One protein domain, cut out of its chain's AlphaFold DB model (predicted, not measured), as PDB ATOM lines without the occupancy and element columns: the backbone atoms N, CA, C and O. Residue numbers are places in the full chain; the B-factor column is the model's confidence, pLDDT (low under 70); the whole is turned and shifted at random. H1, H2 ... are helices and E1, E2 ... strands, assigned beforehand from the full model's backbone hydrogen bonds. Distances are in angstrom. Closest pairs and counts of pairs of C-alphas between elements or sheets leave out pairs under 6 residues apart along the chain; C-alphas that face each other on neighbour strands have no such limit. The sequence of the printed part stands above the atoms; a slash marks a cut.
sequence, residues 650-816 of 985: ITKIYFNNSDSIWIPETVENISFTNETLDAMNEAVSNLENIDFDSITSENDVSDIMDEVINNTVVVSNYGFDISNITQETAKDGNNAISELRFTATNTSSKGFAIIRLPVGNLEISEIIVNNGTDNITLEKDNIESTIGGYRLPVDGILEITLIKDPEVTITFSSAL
ATOM      1  N   ILE A 650       5.268  49.261  43.190       81.00
ATOM      2  CA  ILE A 650       4.731  48.171  44.005       81.00
ATOM      3  C   ILE A 650       5.322  48.333  45.404       81.00
ATOM      4  O   ILE A 650       6.545  48.313  45.560       81.00
ATOM      5  N   THR A 651       4.469  48.492  46.412       82.94
ATOM      6  CA  THR A 651       4.873  48.546  47.822       82.94
ATOM      7  C   THR A 651       4.634  47.187  48.472       82.94
ATOM      8  O   THR A 651       3.539  46.629  48.410       82.94
ATOM      9  N   LYS A 652       5.686  46.642  49.082       82.25
ATOM     10  CA  LYS A 652       5.706  45.347  49.757       82.25
ATOM     11  C   LYS A 652       5.630  45.556  51.263       82.25
ATOM     12  O   LYS A 652       6.495  46.213  51.847       82.25
ATOM     13  N   ILE A 653       4.617  44.962  51.878       80.81
ATOM     14  CA  ILE A 653       4.411  44.921  53.324       80.81
ATOM     15  C   ILE A 653       4.734  43.500  53.791       80.81
ATOM     16  O   ILE A 653       4.339  42.533  53.142       80.81
ATOM     17  N   TYR A 654       5.466  43.377  54.896       78.00
ATOM     18  CA  TYR A 654       5.845  42.105  55.512       78.00
ATOM     19  C   TYR A 654       5.387  42.103  56.969       78.00
ATOM     20  O   TYR A 654       5.578  43.098  57.673       78.00
ATOM     21  N   PHE A 655       4.802  40.998  57.417       77.94
ATOM     22  CA  PHE A 655       4.166  40.878  58.727       77.94
ATOM     23  C   PHE A 655       4.990  40.005  59.679       77.94
ATOM     24  O   PHE A 655       5.812  39.182  59.268       77.94
ATOM     25  N   ASN A 656       4.772  40.180  60.982       71.75
ATOM     26  CA  ASN A 656       5.528  39.473  62.023       71.75
ATOM     27  C   ASN A 656       5.278  37.945  62.056       71.75
ATOM     28  O   ASN A 656       6.081  37.215  62.632       71.75
ATOM     29  N   ASN A 657       4.216  37.454  61.407       70.44
ATOM     30  CA  ASN A 657       3.915  36.027  61.204       70.44
ATOM     31  C   ASN A 657       4.625  35.408  59.975       70.44
ATOM     32  O   ASN A 657       4.441  34.227  59.703       70.44
ATOM     33  N   SER A 658       5.470  36.168  59.265       74.88
ATOM     34  CA  SER A 658       6.128  35.821  57.987       74.88
ATOM     35  C   SER A 658       5.255  35.882  56.725       74.88
ATOM     36  O   SER A 658       5.789  35.679  55.635       74.88
ATOM     37  N   ASP A 659       3.972  36.240  56.831       86.12
ATOM     38  CA  ASP A 659       3.152  36.604  55.669       86.12
ATOM     39  C   ASP A 659       3.601  37.970  55.094       86.12
ATOM     40  O   ASP A 659       4.369  38.732  55.694       86.12
ATOM     41  N   SER A 660       3.130  38.307  53.899       87.69
ATOM     42  CA  SER A 660       3.386  39.572  53.211       87.69
ATOM     43  C   SER A 660       2.248  39.917  52.252       87.69
ATOM     44  O   SER A 660       1.546  39.022  51.795       87.69
ATOM     45  N   ILE A 661       2.117  41.186  51.858       89.19
ATOM     46  CA  ILE A 661       1.266  41.621  50.734       89.19
ATOM     47  C   ILE A 661       2.035  42.566  49.806       89.19
ATOM     48  O   ILE A 661       2.824  43.396  50.265       89.19
ATOM     49  N   TRP A 662       1.853  42.422  48.492       88.94
ATOM     50  CA  TRP A 662       2.488  43.264  47.471       88.94
ATOM     51  C   TRP A 662       1.416  44.080  46.743       88.94
ATOM     52  O   TRP A 662       0.622  43.536  45.983       88.94
ATOM     53  N   ILE A 663       1.391  45.391  46.983       87.19
ATOM     54  CA  ILE A 663       0.302  46.282  46.564       87.19
ATOM     55  C   ILE A 663       0.785  47.199  45.427       87.19
ATOM     56  O   ILE A 663       1.743  47.954  45.632       87.19
ATOM     57  N   PRO A 664       0.163  47.167  44.233       84.94
ATOM     58  CA  PRO A 664       0.519  48.053  43.130       84.94
ATOM     59  C   PRO A 664      -0.141  49.437  43.291       84.94
ATOM     60  O   PRO A 664      -1.357  49.569  43.398       84.94
ATOM     61  N   GLU A 665       0.661  50.500  43.265       80.94
ATOM     62  CA  GLU A 665       0.220  51.898  43.399       80.94
ATOM     63  C   GLU A 665      -0.327  52.444  42.066       80.94
ATOM     64  O   GLU A 665       0.225  53.374  41.473       80.94
ATOM     65  N   THR A 666      -1.393  51.832  41.546       73.56
ATOM     66  CA  THR A 666      -2.042  52.249  40.287       73.56
ATOM     67  C   THR A 666      -3.168  53.270  40.494       73.56
ATOM     68  O   THR A 666      -3.507  54.011  39.563       73.56
ATOM     69  N   VAL A 667      -3.692  53.366  41.721       69.69
ATOM     70  CA  VAL A 667      -4.699  54.342  42.172       69.69
ATOM     71  C   VAL A 667      -4.180  55.170  43.357       69.69
ATOM     72  O   VAL A 667      -3.274  54.751  44.073       69.69
ATOM     73  N   GLU A 668      -4.739  56.367  43.557       67.00
ATOM     74  CA  GLU A 668      -4.372  57.269  44.660       67.00
ATOM     75  C   GLU A 668      -5.189  56.952  45.928       67.00
ATOM     76  O   GLU A 668      -6.402  56.768  45.837       67.00
ATOM     77  N   ASN A 669      -4.568  57.034  47.112       65.12
ATOM     78  CA  ASN A 669      -5.196  56.801  48.429       65.12
ATOM     79  C   ASN A 669      -5.656  55.345  48.659       65.12
ATOM     80  O   ASN A 669      -6.774  55.104  49.115       65.12
ATOM     81  N   ILE A 670      -4.789  54.376  48.364       68.56
ATOM     82  CA  ILE A 670      -5.006  52.972  48.740       68.56
ATOM     83  C   ILE A 670      -4.986  52.869  50.270       68.56
ATOM     84  O   ILE A 670      -4.137  53.479  50.922       68.56
ATOM     85  N   SER A 671      -5.896  52.095  50.849       66.94
ATOM     86  CA  SER A 671      -6.004  51.862  52.289       66.94
ATOM     87  C   SER A 671      -5.737  50.396  52.603       66.94
ATOM     88  O   SER A 671      -6.421  49.531  52.064       66.94
ATOM     89  N   PHE A 672      -4.779  50.118  53.486       72.50
ATOM     90  CA  PHE A 672      -4.616  48.797  54.088       72.50
ATOM     91  C   PHE A 672      -5.265  48.818  55.477       72.50
ATOM     92  O   PHE A 672      -4.729  49.439  56.398       72.50
ATOM     93  N   THR A 673      -6.440  48.202  55.593       74.12
ATOM     94  CA  THR A 673      -7.292  48.204  56.796       74.12
ATOM     95  C   THR A 673      -7.179  46.889  57.565       74.12
ATOM     96  O   THR A 673      -6.604  45.919  57.063       74.12
ATOM     97  N   ASN A 674      -7.773  46.826  58.764       70.56
ATOM     98  CA  ASN A 674      -7.987  45.547  59.449       70.56
ATOM     99  C   ASN A 674      -8.733  44.556  58.540       70.56
ATOM    100  O   ASN A 674      -8.284  43.432  58.420       70.56
ATOM    101  N   GLU A 675      -9.751  44.989  57.785       74.69
ATOM    102  CA  GLU A 675     -10.485  44.124  56.843       74.69
ATOM    103  C   GLU A 675      -9.565  43.493  55.784       74.69
ATOM    104  O   GLU A 675      -9.758  42.346  55.392       74.69
ATOM    105  N   THR A 676      -8.534  44.221  55.333       80.25
ATOM    106  CA  THR A 676      -7.545  43.690  54.377       80.25
ATOM    107  C   THR A 676      -6.684  42.599  55.025       80.25
ATOM    108  O   THR A 676      -6.335  41.614  54.376       80.25
ATOM    109  N   LEU A 677      -6.350  42.757  56.309       82.44
ATOM    110  CA  LEU A 677      -5.616  41.767  57.100       82.44
ATOM    111  C   LEU A 677      -6.499  40.569  57.484       82.44
ATOM    112  O   LEU A 677      -6.041  39.432  57.439       82.44
ATOM    113  N   ASP A 678      -7.764  40.806  57.813       83.38
ATOM    114  CA  ASP A 678      -8.731  39.774  58.166       83.38
ATOM    115  C   ASP A 678      -9.060  38.913  56.942       83.38
ATOM    116  O   ASP A 678      -8.990  37.695  57.044       83.38
ATOM    117  N   ALA A 679      -9.238  39.504  55.755       85.69
ATOM    118  CA  ALA A 679      -9.348  38.768  54.490       85.69
ATOM    119  C   ALA A 679      -8.061  37.990  54.126       85.69
ATOM    120  O   ALA A 679      -8.119  36.924  53.508       85.69
ATOM    121  N   MET A 680      -6.876  38.487  54.514       87.44
ATOM    122  CA  MET A 680      -5.625  37.725  54.396       87.44
ATOM    123  C   MET A 680      -5.592  36.516  55.338       87.44
ATOM    124  O   MET A 680      -5.134  35.455  54.913       87.44
ATOM    125  N   ASN A 681      -6.062  36.676  56.579       85.56
ATOM    126  CA  ASN A 681      -6.122  35.625  57.599       85.56
ATOM    127  C   ASN A 681      -7.213  34.586  57.291       85.56
ATOM    128  O   ASN A 681      -6.975  33.393  57.453       85.56
ATOM    129  N   GLU A 682      -8.377  35.019  56.803       88.44
ATOM    130  CA  GLU A 682      -9.493  34.175  56.362       88.44
ATOM    131  C   GLU A 682      -9.032  33.214  55.266       88.44
ATOM    132  O   GLU A 682      -9.201  32.005  55.400       88.44
ATOM    133  N   ALA A 683      -8.336  33.719  54.241       83.50
ATOM    134  CA  ALA A 683      -7.785  32.880  53.179       83.50
ATOM    135  C   ALA A 683      -6.847  31.779  53.709       83.50
ATOM    136  O   ALA A 683      -6.821  30.687  53.149       83.50
ATOM    137  N   VAL A 684      -6.091  32.058  54.780       83.94
ATOM    138  CA  VAL A 684      -5.213  31.083  55.450       83.94
ATOM    139  C   VAL A 684      -6.022  30.095  56.288       83.94
ATOM    140  O   VAL A 684      -5.800  28.894  56.171       83.94
ATOM    141  N   SER A 685      -6.985  30.571  57.081       82.25
ATOM    142  CA  SER A 685      -7.871  29.715  57.883       82.25
ATOM    143  C   SER A 685      -8.691  28.764  57.009       82.25
ATOM    144  O   SER A 685      -8.920  27.620  57.387       82.25
ATOM    145  N   ASN A 686      -9.080  29.206  55.812       84.25
ATOM    146  CA  ASN A 686      -9.850  28.414  54.865       84.25
ATOM    147  C   ASN A 686      -9.077  27.215  54.278       84.25
ATOM    148  O   ASN A 686      -9.704  26.330  53.702       84.25
ATOM    149  N   LEU A 687      -7.748  27.124  54.449       76.50
ATOM    150  CA  LEU A 687      -7.004  25.893  54.138       76.50
ATOM    151  C   LEU A 687      -7.418  24.716  55.030       76.50
ATOM    152  O   LEU A 687      -7.325  23.574  54.593       76.50
ATOM    153  N   GLU A 688      -7.877  24.974  56.259       75.69
ATOM    154  CA  GLU A 688      -8.313  23.924  57.194       75.69
ATOM    155  C   GLU A 688      -9.684  23.332  56.817       75.69
ATOM    156  O   GLU A 688     -10.055  22.269  57.314       75.69
ATOM    157  N   ASN A 689     -10.418  23.984  55.904       75.62
ATOM    158  CA  ASN A 689     -11.745  23.564  55.447       75.62
ATOM    159  C   ASN A 689     -11.720  22.564  54.270       75.62
ATOM    160  O   ASN A 689     -12.793  22.126  53.864       75.62
ATOM    161  N   ILE A 690     -10.548  22.237  53.699       78.06
ATOM    162  CA  ILE A 690     -10.415  21.520  52.412       78.06
ATOM    163  C   ILE A 690      -9.506  20.285  52.562       78.06
ATOM    164  O   ILE A 690      -8.347  20.402  52.968       78.06
ATOM    165  N   ASP A 691      -9.992  19.089  52.206       77.50
ATOM    166  CA  ASP A 691      -9.235  17.827  52.353       77.50
ATOM    167  C   ASP A 691      -8.325  17.527  51.146       77.50
ATOM    168  O   ASP A 691      -8.617  16.690  50.286       77.50
ATOM    169  N   PHE A 692      -7.163  18.185  51.119       71.12
ATOM    170  CA  PHE A 692      -6.119  17.961  50.111       71.12
ATOM    171  C   PHE A 692      -5.399  16.598  50.206       71.12
ATOM    172  O   PHE A 692      -4.670  16.235  49.277       71.12
ATOM    173  N   ASP A 693      -5.557  15.835  51.294       64.12
ATOM    174  CA  ASP A 693      -4.877  14.542  51.491       64.12
ATOM    175  C   ASP A 693      -5.684  13.359  50.914       64.12
ATOM    176  O   ASP A 693      -5.145  12.265  50.715       64.12
ATOM    177  N   SER A 694      -6.962  13.578  50.592       64.38
ATOM    178  CA  SER A 694      -7.901  12.569  50.084       64.38
ATOM    179  C   SER A 694      -7.737  12.164  48.605       64.38
ATOM    180  O   SER A 694      -8.436  11.260  48.146       64.38
ATOM    181  N   ILE A 695      -6.813  12.775  47.852       71.69
ATOM    182  CA  ILE A 695      -6.727  12.645  46.383       71.69
ATOM    183  C   ILE A 695      -6.381  11.213  45.925       71.69
ATOM    184  O   ILE A 695      -5.228  10.767  45.954       71.69
ATOM    185  N   THR A 696      -7.379  10.502  45.395       76.00
ATOM    186  CA  THR A 696      -7.244   9.180  44.756       76.00
ATOM    187  C   THR A 696      -7.674   9.146  43.288       76.00
ATOM    188  O   THR A 696      -7.190   8.294  42.531       76.00
ATOM    189  N   SER A 697      -8.543  10.066  42.862       79.44
ATOM    190  CA  SER A 697      -9.098  10.149  41.510       79.44
ATOM    191  C   SER A 697      -9.191  11.583  40.971       79.44
ATOM    192  O   SER A 697      -9.003  12.570  41.676       79.44
ATOM    193  N   GLU A 698      -9.479  11.683  39.677       78.88
ATOM    194  CA  GLU A 698      -9.762  12.921  38.952       78.88
ATOM    195  C   GLU A 698     -11.073  13.603  39.374       78.88
ATOM    196  O   GLU A 698     -11.211  14.799  39.140       78.88
ATOM    197  N   ASN A 699     -12.002  12.888  40.020       84.06
ATOM    198  CA  ASN A 699     -13.191  13.510  40.609       84.06
ATOM    199  C   ASN A 699     -12.826  14.241  41.903       84.06
ATOM    200  O   ASN A 699     -13.188  15.396  42.061       84.06
ATOM    201  N   ASP A 700     -12.035  13.597  42.766       82.12
ATOM    202  CA  ASP A 700     -11.611  14.111  44.074       82.12
ATOM    203  C   ASP A 700     -10.912  15.477  43.918       82.12
ATOM    204  O   ASP A 700     -11.152  16.403  44.681       82.12
ATOM    205  N   VAL A 701     -10.101  15.636  42.862       83.44
ATOM    206  CA  VAL A 701      -9.459  16.918  42.511       83.44
ATOM    207  C   VAL A 701     -10.461  17.969  42.020       83.44
ATOM    208  O   VAL A 701     -10.225  19.153  42.228       83.44
ATOM    209  N   SER A 702     -11.571  17.572  41.394       86.12
ATOM    210  CA  SER A 702     -12.629  18.507  40.994       86.12
ATOM    211  C   SER A 702     -13.489  18.943  42.178       86.12
ATOM    212  O   SER A 702     -13.824  20.121  42.260       86.12
ATOM    213  N   ASP A 703     -13.797  18.022  43.095       85.69
ATOM    214  CA  ASP A 703     -14.540  18.304  44.326       85.69
ATOM    215  C   ASP A 703     -13.725  19.265  45.218       85.69
ATOM    216  O   ASP A 703     -14.218  20.327  45.597       85.69
ATOM    217  N   ILE A 704     -12.431  18.972  45.429       86.69
ATOM    218  CA  ILE A 704     -11.477  19.881  46.090       86.69
ATOM    219  C   ILE A 704     -11.437  21.238  45.386       86.69
ATOM    220  O   ILE A 704     -11.449  22.265  46.050       86.69
ATOM    221  N   MET A 705     -11.387  21.281  44.053       88.88
ATOM    222  CA  MET A 705     -11.255  22.545  43.323       88.88
ATOM    223  C   MET A 705     -12.553  23.388  43.344       88.88
ATOM    224  O   MET A 705     -12.465  24.618  43.369       88.88
ATOM    225  N   ASP A 706     -13.739  22.776  43.489       89.12
ATOM    226  CA  ASP A 706     -14.969  23.496  43.869       89.12
ATOM    227  C   ASP A 706     -14.868  24.053  45.304       89.12
ATOM    228  O   ASP A 706     -15.257  25.199  45.551       89.12
ATOM    229  N   GLU A 707     -14.301  23.312  46.263       87.69
ATOM    230  CA  GLU A 707     -14.036  23.834  47.614       87.69
ATOM    231  C   GLU A 707     -13.022  24.995  47.596       87.69
ATOM    232  O   GLU A 707     -13.266  26.013  48.247       87.69
ATOM    233  N   VAL A 708     -11.953  24.921  46.790       88.81
ATOM    234  CA  VAL A 708     -10.989  26.019  46.567       88.81
ATOM    235  C   VAL A 708     -11.692  27.267  46.023       88.81
ATOM    236  O   VAL A 708     -11.423  28.372  46.498       88.81
ATOM    237  N   ILE A 709     -12.605  27.120  45.054       89.38
ATOM    238  CA  ILE A 709     -13.398  28.238  44.512       89.38
ATOM    239  C   ILE A 709     -14.261  28.870  45.609       89.38
ATOM    240  O   ILE A 709     -14.213  30.086  45.793       89.38
ATOM    241  N   ASN A 710     -15.014  28.060  46.358       88.25
ATOM    242  CA  ASN A 710     -15.922  28.543  47.406       88.25
ATOM    243  C   ASN A 710     -15.192  29.213  48.587       88.25
ATOM    244  O   ASN A 710     -15.773  30.065  49.255       88.25
ATOM    245  N   ASN A 711     -13.929  28.854  48.827       87.44
ATOM    246  CA  ASN A 711     -13.084  29.388  49.899       87.44
ATOM    247  C   ASN A 711     -12.096  30.489  49.436       87.44
ATOM    248  O   ASN A 711     -11.280  30.959  50.235       87.44
ATOM    249  N   THR A 712     -12.123  30.890  48.159       90.00
ATOM    250  CA  THR A 712     -11.225  31.915  47.595       90.00
ATOM    251  C   THR A 712     -11.614  33.322  48.060       90.00
ATOM    252  O   THR A 712     -12.740  33.765  47.844       90.00
ATOM    253  N   VAL A 713     -10.655  34.070  48.618       90.69
ATOM    254  CA  VAL A 713     -10.890  35.400  49.204       90.69
ATOM    255  C   VAL A 713     -10.270  36.508  48.348       90.69
ATOM    256  O   VAL A 713      -9.099  36.454  47.960       90.69
ATOM    257  N   VAL A 714     -11.037  37.567  48.077       90.75
ATOM    258  CA  VAL A 714     -10.550  38.771  47.384       90.75
ATOM    259  C   VAL A 714     -10.028  39.771  48.418       90.75
ATOM    260  O   VAL A 714     -10.749  40.657  48.864       90.75
ATOM    261  N   VAL A 715      -8.754  39.620  48.788       89.44
ATOM    262  CA  VAL A 715      -8.056  40.427  49.809       89.44
ATOM    263  C   VAL A 715      -8.160  41.934  49.572       89.44
ATOM    264  O   VAL A 715      -8.278  42.705  50.519       89.44
ATOM    265  N   SER A 716      -8.068  42.383  48.319       85.12
ATOM    266  CA  SER A 716      -8.147  43.809  47.991       85.12
ATOM    267  C   SER A 716      -8.699  44.007  46.584       85.12
ATOM    268  O   SER A 716      -8.212  43.390  45.637       85.12
ATOM    269  N   ASN A 717      -9.702  44.872  46.436       84.81
ATOM    270  CA  ASN A 717     -10.358  45.153  45.160       84.81
ATOM    271  C   ASN A 717     -10.543  46.665  44.968       84.81
ATOM    272  O   ASN A 717     -11.378  47.288  45.621       84.81
ATOM    273  N   TYR A 718      -9.798  47.242  44.025       78.06
ATOM    274  CA  TYR A 718      -9.940  48.635  43.609       78.06
ATOM    275  C   TYR A 718     -10.547  48.726  42.208       78.06
ATOM    276  O   TYR A 718      -9.881  49.100  41.246       78.06
ATOM    277  N   GLY A 719     -11.839  48.414  42.097       76.88
ATOM    278  CA  GLY A 719     -12.604  48.572  40.858       76.88
ATOM    279  C   GLY A 719     -12.365  47.449  39.854       76.88
ATOM    280  O   GLY A 719     -11.983  47.716  38.714       76.88
ATOM    281  N   PHE A 720     -12.588  46.213  40.297       80.50
ATOM    282  CA  PHE A 720     -12.653  44.999  39.493       80.50
ATOM    283  C   PHE A 720     -13.955  44.230  39.746       80.50
ATOM    284  O   PHE A 720     -14.284  43.931  40.893       80.50
ATOM    285  N   ASP A 721     -14.617  43.809  38.670       80.56
ATOM    286  CA  ASP A 721     -15.715  42.842  38.719       80.56
ATOM    287  C   ASP A 721     -15.173  41.459  38.321       80.56
ATOM    288  O   ASP A 721     -14.718  41.263  37.187       80.56
ATOM    289  N   ILE A 722     -15.205  40.497  39.248       82.44
ATOM    290  CA  ILE A 722     -14.805  39.099  39.014       82.44
ATOM    291  C   ILE A 722     -16.065  38.280  38.716       82.44
ATOM    292  O   ILE A 722     -17.058  38.361  39.435       82.44
ATOM    293  N   SER A 723     -16.050  37.517  37.623       80.38
ATOM    294  CA  SER A 723     -17.219  36.791  37.111       80.38
ATOM    295  C   SER A 723     -16.818  35.593  36.245       80.38
ATOM    296  O   SER A 723     -15.638  35.390  35.953       80.38
ATOM    297  N   ASN A 724     -17.803  34.796  35.814       80.94
ATOM    298  CA  ASN A 724     -17.613  33.628  34.941       80.94
ATOM    299  C   ASN A 724     -16.595  32.604  35.485       80.94
ATOM    300  O   ASN A 724     -15.857  32.001  34.706       80.94
ATOM    301  N   ILE A 725     -16.538  32.430  36.811       87.62
ATOM    302  CA  ILE A 725     -15.701  31.403  37.435       87.62
ATOM    303  C   ILE A 725     -16.226  30.031  36.998       87.62
ATOM    304  O   ILE A 725     -17.409  29.733  37.147       87.62
ATOM    305  N   THR A 726     -15.348  29.231  36.404       83.81
ATOM    306  CA  THR A 726     -15.633  27.906  35.846       83.81
ATOM    307  C   THR A 726     -14.421  27.002  36.039       83.81
ATOM    308  O   THR A 726     -13.288  27.484  36.032       83.81
ATOM    309  N   GLN A 727     -14.650  25.700  36.194       88.69
ATOM    310  CA  GLN A 727     -13.587  24.702  36.273       88.69
ATOM    311  C   GLN A 727     -13.844  23.525  35.329       88.69
ATOM    312  O   GLN A 727     -14.988  23.099  35.161       88.69
ATOM    313  N   GLU A 728     -12.781  22.982  34.735       87.62
ATOM    314  CA  GLU A 728     -12.809  21.693  34.036       87.62
ATOM    315  C   GLU A 728     -11.648  20.810  34.522       87.62
ATOM    316  O   GLU A 728     -10.477  21.148  34.336       87.62
ATOM    317  N   THR A 729     -11.974  19.663  35.128       88.00
ATOM    318  CA  THR A 729     -10.995  18.687  35.633       88.00
ATOM    319  C   THR A 729     -10.942  17.455  34.729       88.00
ATOM    320  O   THR A 729     -11.971  16.880  34.369       88.00
ATOM    321  N   ALA A 730      -9.737  17.031  34.352       81.12
ATOM    322  CA  ALA A 730      -9.490  15.913  33.448       81.12
ATOM    323  C   ALA A 730      -8.261  15.091  33.863       81.12
ATOM    324  O   ALA A 730      -7.320  15.583  34.481       81.12
ATOM    325  N   LYS A 731      -8.234  13.810  33.485       81.88
ATOM    326  CA  LYS A 731      -7.093  12.921  33.741       81.88
ATOM    327  C   LYS A 731      -6.077  12.984  32.595       81.88
ATOM    328  O   LYS A 731      -6.418  12.598  31.476       81.88
ATOM    329  N   ASP A 732      -4.825  13.351  32.880       77.12
ATOM    330  CA  ASP A 732      -3.703  13.177  31.945       77.12
ATOM    331  C   ASP A 732      -2.665  12.186  32.495       77.12
ATOM    332  O   ASP A 732      -1.943  12.432  33.463       77.12
ATOM    333  N   GLY A 733      -2.600  11.009  31.867       79.00
ATOM    334  CA  GLY A 733      -1.697   9.927  32.256       79.00
ATOM    335  C   GLY A 733      -1.929   9.433  33.689       79.00
ATOM    336  O   GLY A 733      -2.892   8.713  33.957       79.00
ATOM    337  N   ASN A 734      -0.999   9.777  34.585       79.00
ATOM    338  CA  ASN A 734      -1.049   9.456  36.017       79.00
ATOM    339  C   ASN A 734      -1.526  10.636  36.881       79.00
ATOM    340  O   ASN A 734      -1.653  10.466  38.091       79.00
ATOM    341  N   ASN A 735      -1.765  11.808  36.297       80.94
ATOM    342  CA  ASN A 735      -2.156  13.007  37.024       80.94
ATOM    343  C   ASN A 735      -3.631  13.333  36.752       80.94
ATOM    344  O   ASN A 735      -4.169  13.021  35.686       80.94
ATOM    345  N   ALA A 736      -4.270  13.995  37.709       84.31
ATOM    346  CA  ALA A 736      -5.432  14.827  37.440       84.31
ATOM    347  C   ALA A 736      -4.944  16.259  37.187       84.31
ATOM    348  O   ALA A 736      -4.047  16.741  37.880       84.31
ATOM    349  N   ILE A 737      -5.509  16.905  36.173       88.25
ATOM    350  CA  ILE A 737      -5.254  18.286  35.770       88.25
ATOM    351  C   ILE A 737      -6.582  19.033  35.894       88.25
ATOM    352  O   ILE A 737      -7.597  18.523  35.423       88.25
ATOM    353  N   SER A 738      -6.592  20.215  36.507       89.31
ATOM    354  CA  SER A 738      -7.790  21.058  36.600       89.31
ATOM    355  C   SER A 738      -7.491  22.462  36.089       89.31
ATOM    356  O   SER A 738      -6.508  23.077  36.505       89.31
ATOM    357  N   GLU A 739      -8.311  22.956  35.163       92.38
ATOM    358  CA  GLU A 739      -8.234  24.325  34.654       92.38
ATOM    359  C   GLU A 739      -9.309  25.197  35.312       92.38
ATOM    360  O   GLU A 739     -10.487  25.113  34.959       92.38
ATOM    361  N   LEU A 740      -8.896  26.080  36.224       93.06
ATOM    362  CA  LEU A 740      -9.735  27.155  36.757       93.06
ATOM    363  C   LEU A 740      -9.713  28.345  35.790       93.06
ATOM    364  O   LEU A 740      -8.647  28.854  35.441       93.06
ATOM    365  N   ARG A 741     -10.887  28.828  35.385       90.94
ATOM    366  CA  ARG A 741     -11.071  29.914  34.411       90.94
ATOM    367  C   ARG A 741     -12.005  30.982  34.974       90.94
ATOM    368  O   ARG A 741     -13.075  30.649  35.472       90.94
ATOM    369  N   PHE A 742     -11.633  32.260  34.884       90.69
ATOM    370  CA  PHE A 742     -12.502  33.376  35.289       90.69
ATOM    371  C   PHE A 742     -12.236  34.667  34.501       90.69
ATOM    372  O   PHE A 742     -11.175  34.858  33.908       90.69
ATOM    373  N   THR A 743     -13.215  35.573  34.489       85.69
ATOM    374  CA  THR A 743     -13.115  36.917  33.897       85.69
ATOM    375  C   THR A 743     -12.963  37.961  34.999       85.69
ATOM    376  O   THR A 743     -13.778  37.992  35.921       85.69
ATOM    377  N   ALA A 744     -11.976  38.850  34.892       83.56
ATOM    378  CA  ALA A 744     -11.777  39.969  35.811       83.56
ATOM    379  C   ALA A 744     -11.774  41.293  35.023       83.56
ATOM    380  O   ALA A 744     -10.877  41.542  34.221       83.56
ATOM    381  N   THR A 745     -12.790  42.136  35.222       79.00
ATOM    382  CA  THR A 745     -13.000  43.368  34.431       79.00
ATOM    383  C   THR A 745     -12.713  44.612  35.271       79.00
ATOM    384  O   THR A 745     -13.369  44.822  36.287       79.00
ATOM    385  N   ASN A 746     -11.771  45.458  34.854       73.81
ATOM    386  CA  ASN A 746     -11.330  46.657  35.571       73.81
ATOM    387  C   ASN A 746     -12.291  47.833  35.317       73.81
ATOM    388  O   ASN A 746     -12.115  48.647  34.404       73.81
ATOM    389  N   THR A 747     -13.313  47.960  36.162       69.62
ATOM    390  CA  THR A 747     -14.345  49.008  36.074       69.62
ATOM    391  C   THR A 747     -13.816  50.430  36.298       69.62
ATOM    392  O   THR A 747     -14.517  51.399  35.997       69.62
ATOM    393  N   SER A 748     -12.575  50.590  36.776       59.81
ATOM    394  CA  SER A 748     -11.972  51.891  37.109       59.81
ATOM    395  C   SER A 748     -10.895  52.389  36.129       59.81
ATOM    396  O   SER A 748     -10.389  53.502  36.293       59.81
ATOM    397  N   SER A 749     -10.537  51.620  35.091       61.56
ATOM    398  CA  SER A 749      -9.472  51.899  34.092       61.56
ATOM    399  C   SER A 749      -8.030  52.024  34.622       61.56
ATOM    400  O   SER A 749      -7.100  52.248  33.843       61.56
ATOM    401  N   LYS A 750      -7.840  51.897  35.939       64.62
ATOM    402  CA  LYS A 750      -6.551  51.962  36.649       64.62
ATOM    403  C   LYS A 750      -6.487  51.041  37.874       64.62
ATOM    404  O   LYS A 750      -5.504  51.076  38.606       64.62
ATOM    405  N   GLY A 751      -7.533  50.262  38.122       78.12
ATOM    406  CA  GLY A 751      -7.673  49.448  39.320       78.12
ATOM    407  C   GLY A 751      -6.627  48.357  39.474       78.12
ATOM    408  O   GLY A 751      -5.828  48.106  38.570       78.12
ATOM    409  N   PHE A 752      -6.712  47.651  40.593       88.25
ATOM    410  CA  PHE A 752      -6.081  46.348  40.776       88.25
ATOM    411  C   PHE A 752      -6.983  45.437  41.618       88.25
ATOM    412  O   PHE A 752      -7.848  45.918  42.355       88.25
ATOM    413  N   ALA A 753      -6.752  44.131  41.529       88.94
ATOM    414  CA  ALA A 753      -7.305  43.132  42.436       88.94
ATOM    415  C   ALA A 753      -6.178  42.250  42.994       88.94
ATOM    416  O   ALA A 753      -5.243  41.914  42.265       88.94
ATOM    417  N   ILE A 754      -6.274  41.871  44.269       92.88
ATOM    418  CA  ILE A 754      -5.443  40.855  44.926       92.88
ATOM    419  C   ILE A 754      -6.386  39.762  45.428       92.88
ATOM    420  O   ILE A 754      -7.316  40.041  46.184       92.88
ATOM    421  N   ILE A 755      -6.145  38.530  44.986       92.69
ATOM    422  CA  ILE A 755      -6.980  37.353  45.246       92.69
ATOM    423  C   ILE A 755      -6.097  36.284  45.896       92.69
ATOM    424  O   ILE A 755      -4.998  36.034  45.399       92.69
ATOM    425  N   ARG A 756      -6.567  35.648  46.972       94.62
ATOM    426  CA  ARG A 756      -5.923  34.493  47.612       94.62
ATOM    427  C   ARG A 756      -6.795  33.253  47.462       94.62
ATOM    428  O   ARG A 756      -7.934  33.236  47.916       94.62
ATOM    429  N   LEU A 757      -6.229  32.221  46.846       93.31
ATOM    430  CA  LEU A 757      -6.836  30.909  46.684       93.31
ATOM    431  C   LEU A 757      -6.160  29.937  47.672       93.31
ATOM    432  O   LEU A 757      -4.930  29.798  47.613       93.31
ATOM    433  N   PRO A 758      -6.909  29.258  48.557       89.75
ATOM    434  CA  PRO A 758      -6.374  28.167  49.363       89.75
ATOM    435  C   PRO A 758      -6.224  26.924  48.481       89.75
ATOM    436  O   PRO A 758      -7.206  26.264  48.181       89.75
ATOM    437  N   VAL A 759      -5.007  26.623  48.016       83.94
ATOM    438  CA  VAL A 759      -4.720  25.553  47.028       83.94
ATOM    439  C   VAL A 759      -3.942  24.365  47.609       83.94
ATOM    440  O   VAL A 759      -3.678  23.391  46.903       83.94
ATOM    441  N   GLY A 760      -3.561  24.438  48.888       81.38
ATOM    442  CA  GLY A 760      -2.996  23.323  49.644       81.38
ATOM    443  C   GLY A 760      -1.743  22.718  49.008       81.38
ATOM    444  O   GLY A 760      -0.708  23.375  48.893       81.38
ATOM    445  N   ASN A 761      -1.827  21.442  48.625       74.62
ATOM    446  CA  ASN A 761      -0.711  20.673  48.063       74.62
ATOM    447  C   ASN A 761      -0.699  20.596  46.517       74.62
ATOM    448  O   ASN A 761       0.177  19.930  45.958       74.62
ATOM    449  N   LEU A 762      -1.634  21.266  45.828       78.31
ATOM    450  CA  LEU A 762      -1.791  21.196  44.369       78.31
ATOM    451  C   LEU A 762      -0.616  21.866  43.627       78.31
ATOM    452  O   LEU A 762      -0.242  23.007  43.903       78.31
ATOM    453  N   GLU A 763      -0.046  21.181  42.630       81.81
ATOM    454  CA  GLU A 763       1.068  21.701  41.827       81.81
ATOM    455  C   GLU A 763       0.544  22.608  40.702       81.81
ATOM    456  O   GLU A 763      -0.111  22.150  39.762       81.81
ATOM    457  N   ILE A 764       0.847  23.907  40.784       86.88
ATOM    458  CA  ILE A 764       0.513  24.901  39.753       86.88
ATOM    459  C   ILE A 764       1.409  24.664  38.528       86.88
ATOM    460  O   ILE A 764       2.612  24.924  38.574       86.88
ATOM    461  N   SER A 765       0.822  24.193  37.427       83.50
ATOM    462  CA  SER A 765       1.526  23.959  36.160       83.50
ATOM    463  C   SER A 765       1.761  25.253  35.377       83.50
ATOM    464  O   SER A 765       2.882  25.509  34.940       83.50
ATOM    465  N   GLU A 766       0.729  26.086  35.208       88.44
ATOM    466  CA  GLU A 766       0.848  27.417  34.596       88.44
ATOM    467  C   GLU A 766      -0.307  28.353  34.990       88.44
ATOM    468  O   GLU A 766      -1.367  27.906  35.426       88.44
ATOM    469  N   ILE A 767      -0.099  29.663  34.820       90.69
ATOM    470  CA  ILE A 767      -1.149  30.688  34.911       90.69
ATOM    471  C   ILE A 767      -1.059  31.561  33.662       90.69
ATOM    472  O   ILE A 767      -0.016  32.164  33.407       90.69
ATOM    473  N   ILE A 768      -2.139  31.638  32.888       86.94
ATOM    474  CA  ILE A 768      -2.237  32.400  31.639       86.94
ATOM    475  C   ILE A 768      -3.247  33.534  31.810       86.94
ATOM    476  O   ILE A 768      -4.354  33.345  32.309       86.94
ATOM    477  N   VAL A 769      -2.857  34.718  31.350       86.50
ATOM    478  CA  VAL A 769      -3.633  35.956  31.414       86.50
ATOM    479  C   VAL A 769      -3.819  36.476  29.988       86.50
ATOM    480  O   VAL A 769      -2.865  36.915  29.344       86.50
ATOM    481  N   ASN A 770      -5.044  36.385  29.472       83.19
ATOM    482  CA  ASN A 770      -5.436  36.872  28.151       83.19
ATOM    483  C   ASN A 770      -5.952  38.311  28.273       83.19
ATOM    484  O   ASN A 770      -7.020  38.545  28.830       83.19
ATOM    485  N   ASN A 771      -5.208  39.276  27.728       73.94
ATOM    486  CA  ASN A 771      -5.536  40.709  27.809       73.94
ATOM    487  C   ASN A 771      -6.497  41.204  26.700       73.94
ATOM    488  O   ASN A 771      -6.559  42.402  26.420       73.94
ATOM    489  N   GLY A 772      -7.169  40.285  25.999       70.25
ATOM    490  CA  GLY A 772      -8.008  40.567  24.830       70.25
ATOM    491  C   GLY A 772      -7.241  40.716  23.507       70.25
ATOM    492  O   GLY A 772      -7.865  40.880  22.456       70.25
ATOM    493  N   THR A 773      -5.905  40.639  23.527       72.69
ATOM    494  CA  THR A 773      -5.046  40.659  22.324       72.69
ATOM    495  C   THR A 773      -3.945  39.598  22.319       72.69
ATOM    496  O   THR A 773      -3.727  38.986  21.275       72.69
ATOM    497  N   ASP A 774      -3.295  39.350  23.456       78.94
ATOM    498  CA  ASP A 774      -2.228  38.364  23.640       78.94
ATOM    499  C   ASP A 774      -2.485  37.523  24.905       78.94
ATOM    500  O   ASP A 774      -2.886  38.055  25.945       78.94
ATOM    501  N   ASN A 775      -2.183  36.221  24.831       84.50
ATOM    502  CA  ASN A 775      -2.107  35.331  25.993       84.50
ATOM    503  C   ASN A 775      -0.707  35.430  26.606       84.50
ATOM    504  O   ASN A 775       0.284  35.162  25.924       84.50
ATOM    505  N   ILE A 776      -0.623  35.786  27.886       84.88
ATOM    506  CA  ILE A 776       0.642  36.016  28.587       84.88
ATOM    507  C   ILE A 776       0.696  35.109  29.818       84.88
ATOM    508  O   ILE A 776      -0.121  35.238  30.727       84.88
ATOM    509  N   THR A 777       1.655  34.183  29.848       88.06
ATOM    510  CA  THR A 777       1.927  33.351  31.027       88.06
ATOM    511  C   THR A 777       2.554  34.210  32.127       88.06
ATOM    512  O   THR A 777       3.504  34.949  31.863       88.06
ATOM    513  N   LEU A 778       2.036  34.125  33.353       85.25
ATOM    514  CA  LEU A 778       2.626  34.785  34.516       85.25
ATOM    515  C   LEU A 778       3.812  33.981  35.063       85.25
ATOM    516  O   LEU A 778       3.838  32.753  35.006       85.25
ATOM    517  N   GLU A 779       4.765  34.682  35.669       79.38
ATOM    518  CA  GLU A 779       5.901  34.092  36.378       79.38
ATOM    519  C   GLU A 779       5.786  34.363  37.885       79.38
ATOM    520  O   GLU A 779       5.325  35.433  38.296       79.38
ATOM    521  N   LYS A 780       6.221  33.399  38.709       83.75
ATOM    522  CA  LYS A 780       6.185  33.526  40.169       83.75
ATOM    523  C   LYS A 780       7.086  34.675  40.633       83.75
ATOM    524  O   LYS A 780       8.216  34.804  40.165       83.75
ATOM    525  N   ASP A 781       6.591  35.476  41.574       82.19
ATOM    526  CA  ASP A 781       7.297  36.584  42.230       82.19
ATOM    527  C   ASP A 781       7.776  37.694  41.254       82.19
ATOM    528  O   ASP A 781       8.574  38.559  41.624       82.19
ATOM    529  N   ASN A 782       7.281  37.706  40.005       79.75
ATOM    530  CA  ASN A 782       7.703  38.648  38.964       79.75
ATOM    531  C   ASN A 782       7.031  40.027  39.132       79.75
ATOM    532  O   ASN A 782       5.838  40.204  38.883       79.75
ATOM    533  N   ILE A 783       7.845  41.021  39.504       74.50
ATOM    534  CA  ILE A 783       7.445  42.421  39.717       74.50
ATOM    535  C   ILE A 783       7.646  43.342  38.500       74.50
ATOM    536  O   ILE A 783       7.408  44.541  38.624       74.50
ATOM    537  N   GLU A 784       8.085  42.826  37.346       77.62
ATOM    538  CA  GLU A 784       8.273  43.583  36.089       77.62
ATOM    539  C   GLU A 784       7.058  43.477  35.140       77.62
ATOM    540  O   GLU A 784       6.971  44.183  34.135       77.62
ATOM    541  N   SER A 785       6.085  42.615  35.454       78.88
ATOM    542  CA  SER A 785       4.849  42.458  34.678       78.88
ATOM    543  C   SER A 785       3.888  43.639  34.859       78.88
ATOM    544  O   SER A 785       3.658  44.104  35.973       78.88
ATOM    545  N   THR A 786       3.272  44.110  33.770       78.75
ATOM    546  CA  THR A 786       2.324  45.243  33.791       78.75
ATOM    547  C   THR A 786       0.854  44.843  33.633       78.75
ATOM    548  O   THR A 786      -0.001  45.707  33.433       78.75
ATOM    549  N   ILE A 787       0.545  43.544  33.695       79.31
ATOM    550  CA  ILE A 787      -0.827  42.998  33.649       79.31
ATOM    551  C   ILE A 787      -1.270  42.389  34.987       79.31
ATOM    552  O   ILE A 787      -2.469  42.318  35.255       79.31
ATOM    553  N   GLY A 788      -0.309  41.961  35.808       82.25
ATOM    554  CA  GLY A 788      -0.522  41.127  36.986       82.25
ATOM    555  C   GLY A 788       0.638  40.154  37.226       82.25
ATOM    556  O   GLY A 788       1.555  40.073  36.410       82.25
ATOM    557  N   GLY A 789       0.603  39.416  38.329       87.31
ATOM    558  CA  GLY A 789       1.627  38.445  38.738       87.31
ATOM    559  C   GLY A 789       1.070  37.478  39.785       87.31
ATOM    560  O   GLY A 789      -0.045  37.679  40.261       87.31
ATOM    561  N   TYR A 790       1.823  36.436  40.145       91.00
ATOM    562  CA  TYR A 790       1.427  35.522  41.225       91.00
ATOM    563  C   TYR A 790       2.590  35.192  42.158       91.00
ATOM    564  O   TYR A 790       3.760  35.306  41.784       91.00
ATOM    565  N   ARG A 791       2.265  34.771  43.379       91.00
ATOM    566  CA  ARG A 791       3.225  34.381  44.417       91.00
ATOM    567  C   ARG A 791       2.591  33.406  45.407       91.00
ATOM    568  O   ARG A 791       1.373  33.257  45.445       91.00
ATOM    569  N   LEU A 792       3.430  32.754  46.208       85.00
ATOM    570  CA  LEU A 792       2.999  31.924  47.339       85.00
ATOM    571  C   LEU A 792       3.494  32.624  48.615       85.00
ATOM    572  O   LEU A 792       4.683  32.493  48.919       85.00
ATOM    573  N   PRO A 793       2.675  33.471  49.274       81.50
ATOM    574  CA  PRO A 793       3.136  34.299  50.391       81.50
ATOM    575  C   PRO A 793       3.257  33.519  51.706       81.50
ATOM    576  O   PRO A 793       4.092  33.870  52.535       81.50
ATOM    577  N   VAL A 794       2.469  32.453  51.856       83.44
ATOM    578  CA  VAL A 794       2.530  31.446  52.923       83.44
ATOM    579  C   VAL A 794       2.238  30.069  52.312       83.44
ATOM    580  O   VAL A 794       1.726  29.987  51.191       83.44
ATOM    581  N   ASP A 795       2.581  28.990  53.018       78.38
ATOM    582  CA  ASP A 795       2.364  27.622  52.532       78.38
ATOM    583  C   ASP A 795       0.871  27.363  52.238       78.38
ATOM    584  O   ASP A 795      -0.008  27.783  52.988       78.38
ATOM    585  N   GLY A 796       0.578  26.701  51.116       78.94
ATOM    586  CA  GLY A 796      -0.786  26.389  50.669       78.94
ATOM    587  C   GLY A 796      -1.570  27.533  50.007       78.94
ATOM    588  O   GLY A 796      -2.561  27.253  49.336       78.94
ATOM    589  N   ILE A 797      -1.147  28.798  50.122       88.88
ATOM    590  CA  ILE A 797      -1.862  29.938  49.520       88.88
ATOM    591  C   ILE A 797      -1.257  30.349  48.180       88.88
ATOM    592  O   ILE A 797      -0.083  30.708  48.097       88.88
ATOM    593  N   LEU A 798      -2.096  30.401  47.146       92.50
ATOM    594  CA  LEU A 798      -1.801  31.072  45.883       92.50
ATOM    595  C   LEU A 798      -2.369  32.491  45.913       92.50
ATOM    596  O   LEU A 798      -3.583  32.674  45.914       92.50
ATOM    597  N   GLU A 799      -1.500  33.501  45.895       94.06
ATOM    598  CA  GLU A 799      -1.912  34.895  45.731       94.06
ATOM    599  C   GLU A 799      -1.672  35.369  44.293       94.06
ATOM    600  O   GLU A 799      -0.576  35.208  43.748       94.06
ATOM    601  N   ILE A 800      -2.690  35.983  43.691       91.75
ATOM    602  CA  ILE A 800      -2.665  36.532  42.331       91.75
ATOM    603  C   ILE A 800      -3.019  38.019  42.386       91.75
ATOM    604  O   ILE A 800      -4.028  38.409  42.973       91.75
ATOM    605  N   THR A 801      -2.209  38.848  41.731       90.44
ATOM    606  CA  THR A 801      -2.462  40.281  41.527       90.44
ATOM    607  C   THR A 801      -2.843  40.527  40.069       90.44
ATOM    608  O   THR A 801      -2.115  40.096  39.178       90.44
ATOM    609  N   LEU A 802      -3.934  41.248  39.804       87.88
ATOM    610  CA  LEU A 802      -4.435  41.585  38.459       87.88
ATOM    611  C   LEU A 802      -4.578  43.107  38.307       87.88
ATOM    612  O   LEU A 802      -4.965  43.777  39.262       87.88
ATOM    613  N   ILE A 803      -4.239  43.662  37.134       80.31
ATOM    614  CA  ILE A 803      -4.104  45.126  36.930       80.31
ATOM    615  C   ILE A 803      -4.813  45.648  35.658       80.31
ATOM    616  O   ILE A 803      -5.178  46.820  35.590       80.31
ATOM    617  N   LYS A 804      -5.047  44.812  34.637       77.00
ATOM    618  CA  LYS A 804      -5.750  45.196  33.383       77.00
ATOM    619  C   LYS A 804      -7.060  44.393  33.243       77.00
ATOM    620  O   LYS A 804      -7.581  43.997  34.273       77.00
ATOM    621  N   ASP A 805      -7.606  44.162  32.047       72.88
ATOM    622  CA  ASP A 805      -8.880  43.429  31.850       72.88
ATOM    623  C   ASP A 805      -8.669  41.964  31.391       72.88
ATOM    624  O   ASP A 805      -8.785  41.698  30.190       72.88
ATOM    625  N   PRO A 806      -8.289  41.002  32.259       76.81
ATOM    626  CA  PRO A 806      -8.005  39.651  31.802       76.81
ATOM    627  C   PRO A 806      -9.171  38.661  31.872       76.81
ATOM    628  O   PRO A 806      -9.923  38.576  32.845       76.81
ATOM    629  N   GLU A 807      -9.189  37.775  30.882       85.50
ATOM    630  CA  GLU A 807      -9.581  36.383  31.091       85.50
ATOM    631  C   GLU A 807      -8.367  35.638  31.678       85.50
ATOM    632  O   GLU A 807      -7.268  35.677  31.115       85.50
ATOM    633  N   VAL A 808      -8.544  34.999  32.834       90.38
ATOM    634  CA  VAL A 808      -7.499  34.271  33.567       90.38
ATOM    635  C   VAL A 808      -7.760  32.772  33.458       90.38
ATOM    636  O   VAL A 808      -8.898  32.322  33.581       90.38
ATOM    637  N   THR A 809      -6.708  31.990  33.228       90.31
ATOM    638  CA  THR A 809      -6.709  30.521  33.302       90.31
ATOM    639  C   THR A 809      -5.572  30.071  34.214       90.31
ATOM    640  O   THR A 809      -4.438  30.515  34.036       90.31
ATOM    641  N   ILE A 810      -5.857  29.207  35.184       92.44
ATOM    642  CA  ILE A 810      -4.886  28.613  36.112       92.44
ATOM    643  C   ILE A 810      -4.975  27.100  35.956       92.44
ATOM    644  O   ILE A 810      -6.051  26.530  36.125       92.44
ATOM    645  N   THR A 811      -3.852  26.458  35.656       87.94
ATOM    646  CA  THR A 811      -3.780  25.011  35.447       87.94
ATOM    647  C   THR A 811      -3.123  24.360  36.658       87.94
ATOM    648  O   THR A 811      -1.911  24.480  36.858       87.94
ATOM    649  N   PHE A 812      -3.916  23.665  37.468       89.69
ATOM    650  CA  PHE A 812      -3.463  22.856  38.598       89.69
ATOM    651  C   PHE A 812      -3.219  21.407  38.180       89.69
ATOM    652  O   PHE A 812      -3.809  20.905  37.222       89.69
ATOM    653  N   SER A 813      -2.369  20.712  38.929       81.88
ATOM    654  CA  SER A 813      -2.056  19.303  38.718       81.88
ATOM    655  C   SER A 813      -1.827  18.570  40.041       81.88
ATOM    656  O   SER A 813      -1.248  19.121  40.976       81.88
ATOM    657  N   SER A 814      -2.277  17.317  40.124       83.19
ATOM    658  CA  SER A 814      -2.004  16.422  41.254       83.19
ATOM    659  C   SER A 814      -1.773  14.986  40.779       83.19
ATOM    660  O   SER A 814      -2.316  14.558  39.756       83.19
ATOM    661  N   ALA A 815      -0.927  14.239  41.488       78.75
ATOM    662  CA  ALA A 815      -0.458  12.913  41.084       78.75
ATOM    663  C   ALA A 815      -1.288  11.794  41.734       78.75
ATOM    664  O   ALA A 815      -1.291  11.639  42.953       78.75
ATOM    665  N   LEU A 816      -1.944  10.966  40.917       77.56
ATOM    666  CA  LEU A 816      -2.847   9.916  41.394       77.56
ATOM    667  C   LEU A 816      -2.082   8.646  41.839       77.56
ATOM    668  O   LEU A 816      -1.060   8.283  41.239       77.56
TER     669      LEU A 816
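Overview. This is residues 650 to 816 of the 985 residues of the protein "APHP domain-containing protein" of Methanococcus maripaludis X1 (UniProt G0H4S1). Two antiparallel sheets, one of five strands and one of four, stand partly face to face as a sandwich, with a helix over each: H2 packs on the larger sheet along E6, and H1 packs on the smaller along E4. The hairpin E1 and E2 is set off from the two sheets, with E2 near E7 and E11 of the smaller sheet and E1 apart from both of these strands. The printed part has 167 residues with two named helices and twelve named strands, in the order E1 E2 E3 H1 H2 E4 E5 E6 E7 E8 E9 E10 E11 E12. The larger sheet runs E5 E6 E12 E8 E9 and the smaller E4 E7 E11 E10; the class is mixed, helices and strands. The whole is compact, with a radius of gyration of the C-alphas of 15.6 A and spans of 48 by 40 by 25 A.

Along the chain. In the largest sheet, E5 is residues 720 to 732, 33.9 A long, and begins at C-alpha 720 at (-12.653, 44.999, 39.493); it bends by 51 degrees at residue 723. E6 is residues 735 to 746, 34.9 A, E12 residues 807 to 815, 27.1 A, E8 residues 763 to 770, 21.4 A, and E9 residues 775 to 777. C-alpha 815, where E12 ends, is at (-0.458, 12.913, 41.084). In the second sheet, E4 is residues 713 to 717, E7 residues 753 to 758, 16.5 A, E11 residues 797 to 802, 16.3 A, and E10 residues 788 to 791. H1 is residues 674 to 689, 22.7 A, and H2 residues 698 to 710, 18.8 A. E1 is residues 650 to 654, beginning at C-alpha 650 at (4.731, 48.171, 44.005), E2 residues 660 to 664, and E3 residues 670 to 672.

Arrangement. The five-stranded sheet is twisted, and its edge strands are E5 and E9. The hairpin E5 and E6 has N 726 and O 741 within hydrogen-bond range at 2.8 A; E6 and E12 have N 810 and O 740 at 2.8 A, E12 and E8 have N 768 and O 809 at 2.8 A, and the hairpin E8 and E9 has N 769 and O 776 at 2.9 A. H2 is on this sheet at a height over the sheet of 8.1 A, two layers, helix and sheet; it lies over E6 and runs along the strands, at 19 degrees to E6 on the local plane. It touches E5, the closest C-alphas being those of Ser 702 and Thr 729, 5.6 A apart. It also touches E7, closest at the C-alphas of Val 708 and Pro 758, 5.8 A apart. In the four-stranded sheet, N 713 and O 756 of E4 and E7 are 2.9 A apart, N 757 and O 798 of E7 and E11 are 2.8 A apart, and N 789 and O 801 of the hairpin E10 and E11 are 2.9 A apart. The parts of the two sheets that face each other are 10.1 A centre to centre, with strands at 24 degrees. H1 is on the four-stranded sheet, again two layers, at a height over the sheet of 7.0 A, and runs along the strands, at 12 degrees to E4 on the local plane. It touches E4, closest at the C-alphas of Ala 679 and Val 715, 5.1 A apart. H1 and H2 are near each other. The hairpin E1 and E2 has N 651 and O 663 at 2.9 A, and E2 is near E7 and E11. E3 pairs with no named strand. Of the O i to N i+4 pairs, 8 of 12 in H1 and 8 of 9 in H2 are within hydrogen-bond range.

Size, cuts and confidence. The two C-alphas farthest apart, those of Asn 669 and Gly 733, are 49.7 A apart. The printed part has no cut, and no link between named elements is long. The mean pLDDT of the printed part is 82.1; it is under 70 in residues 667 to 671, 693 to 694 and 747 to 750.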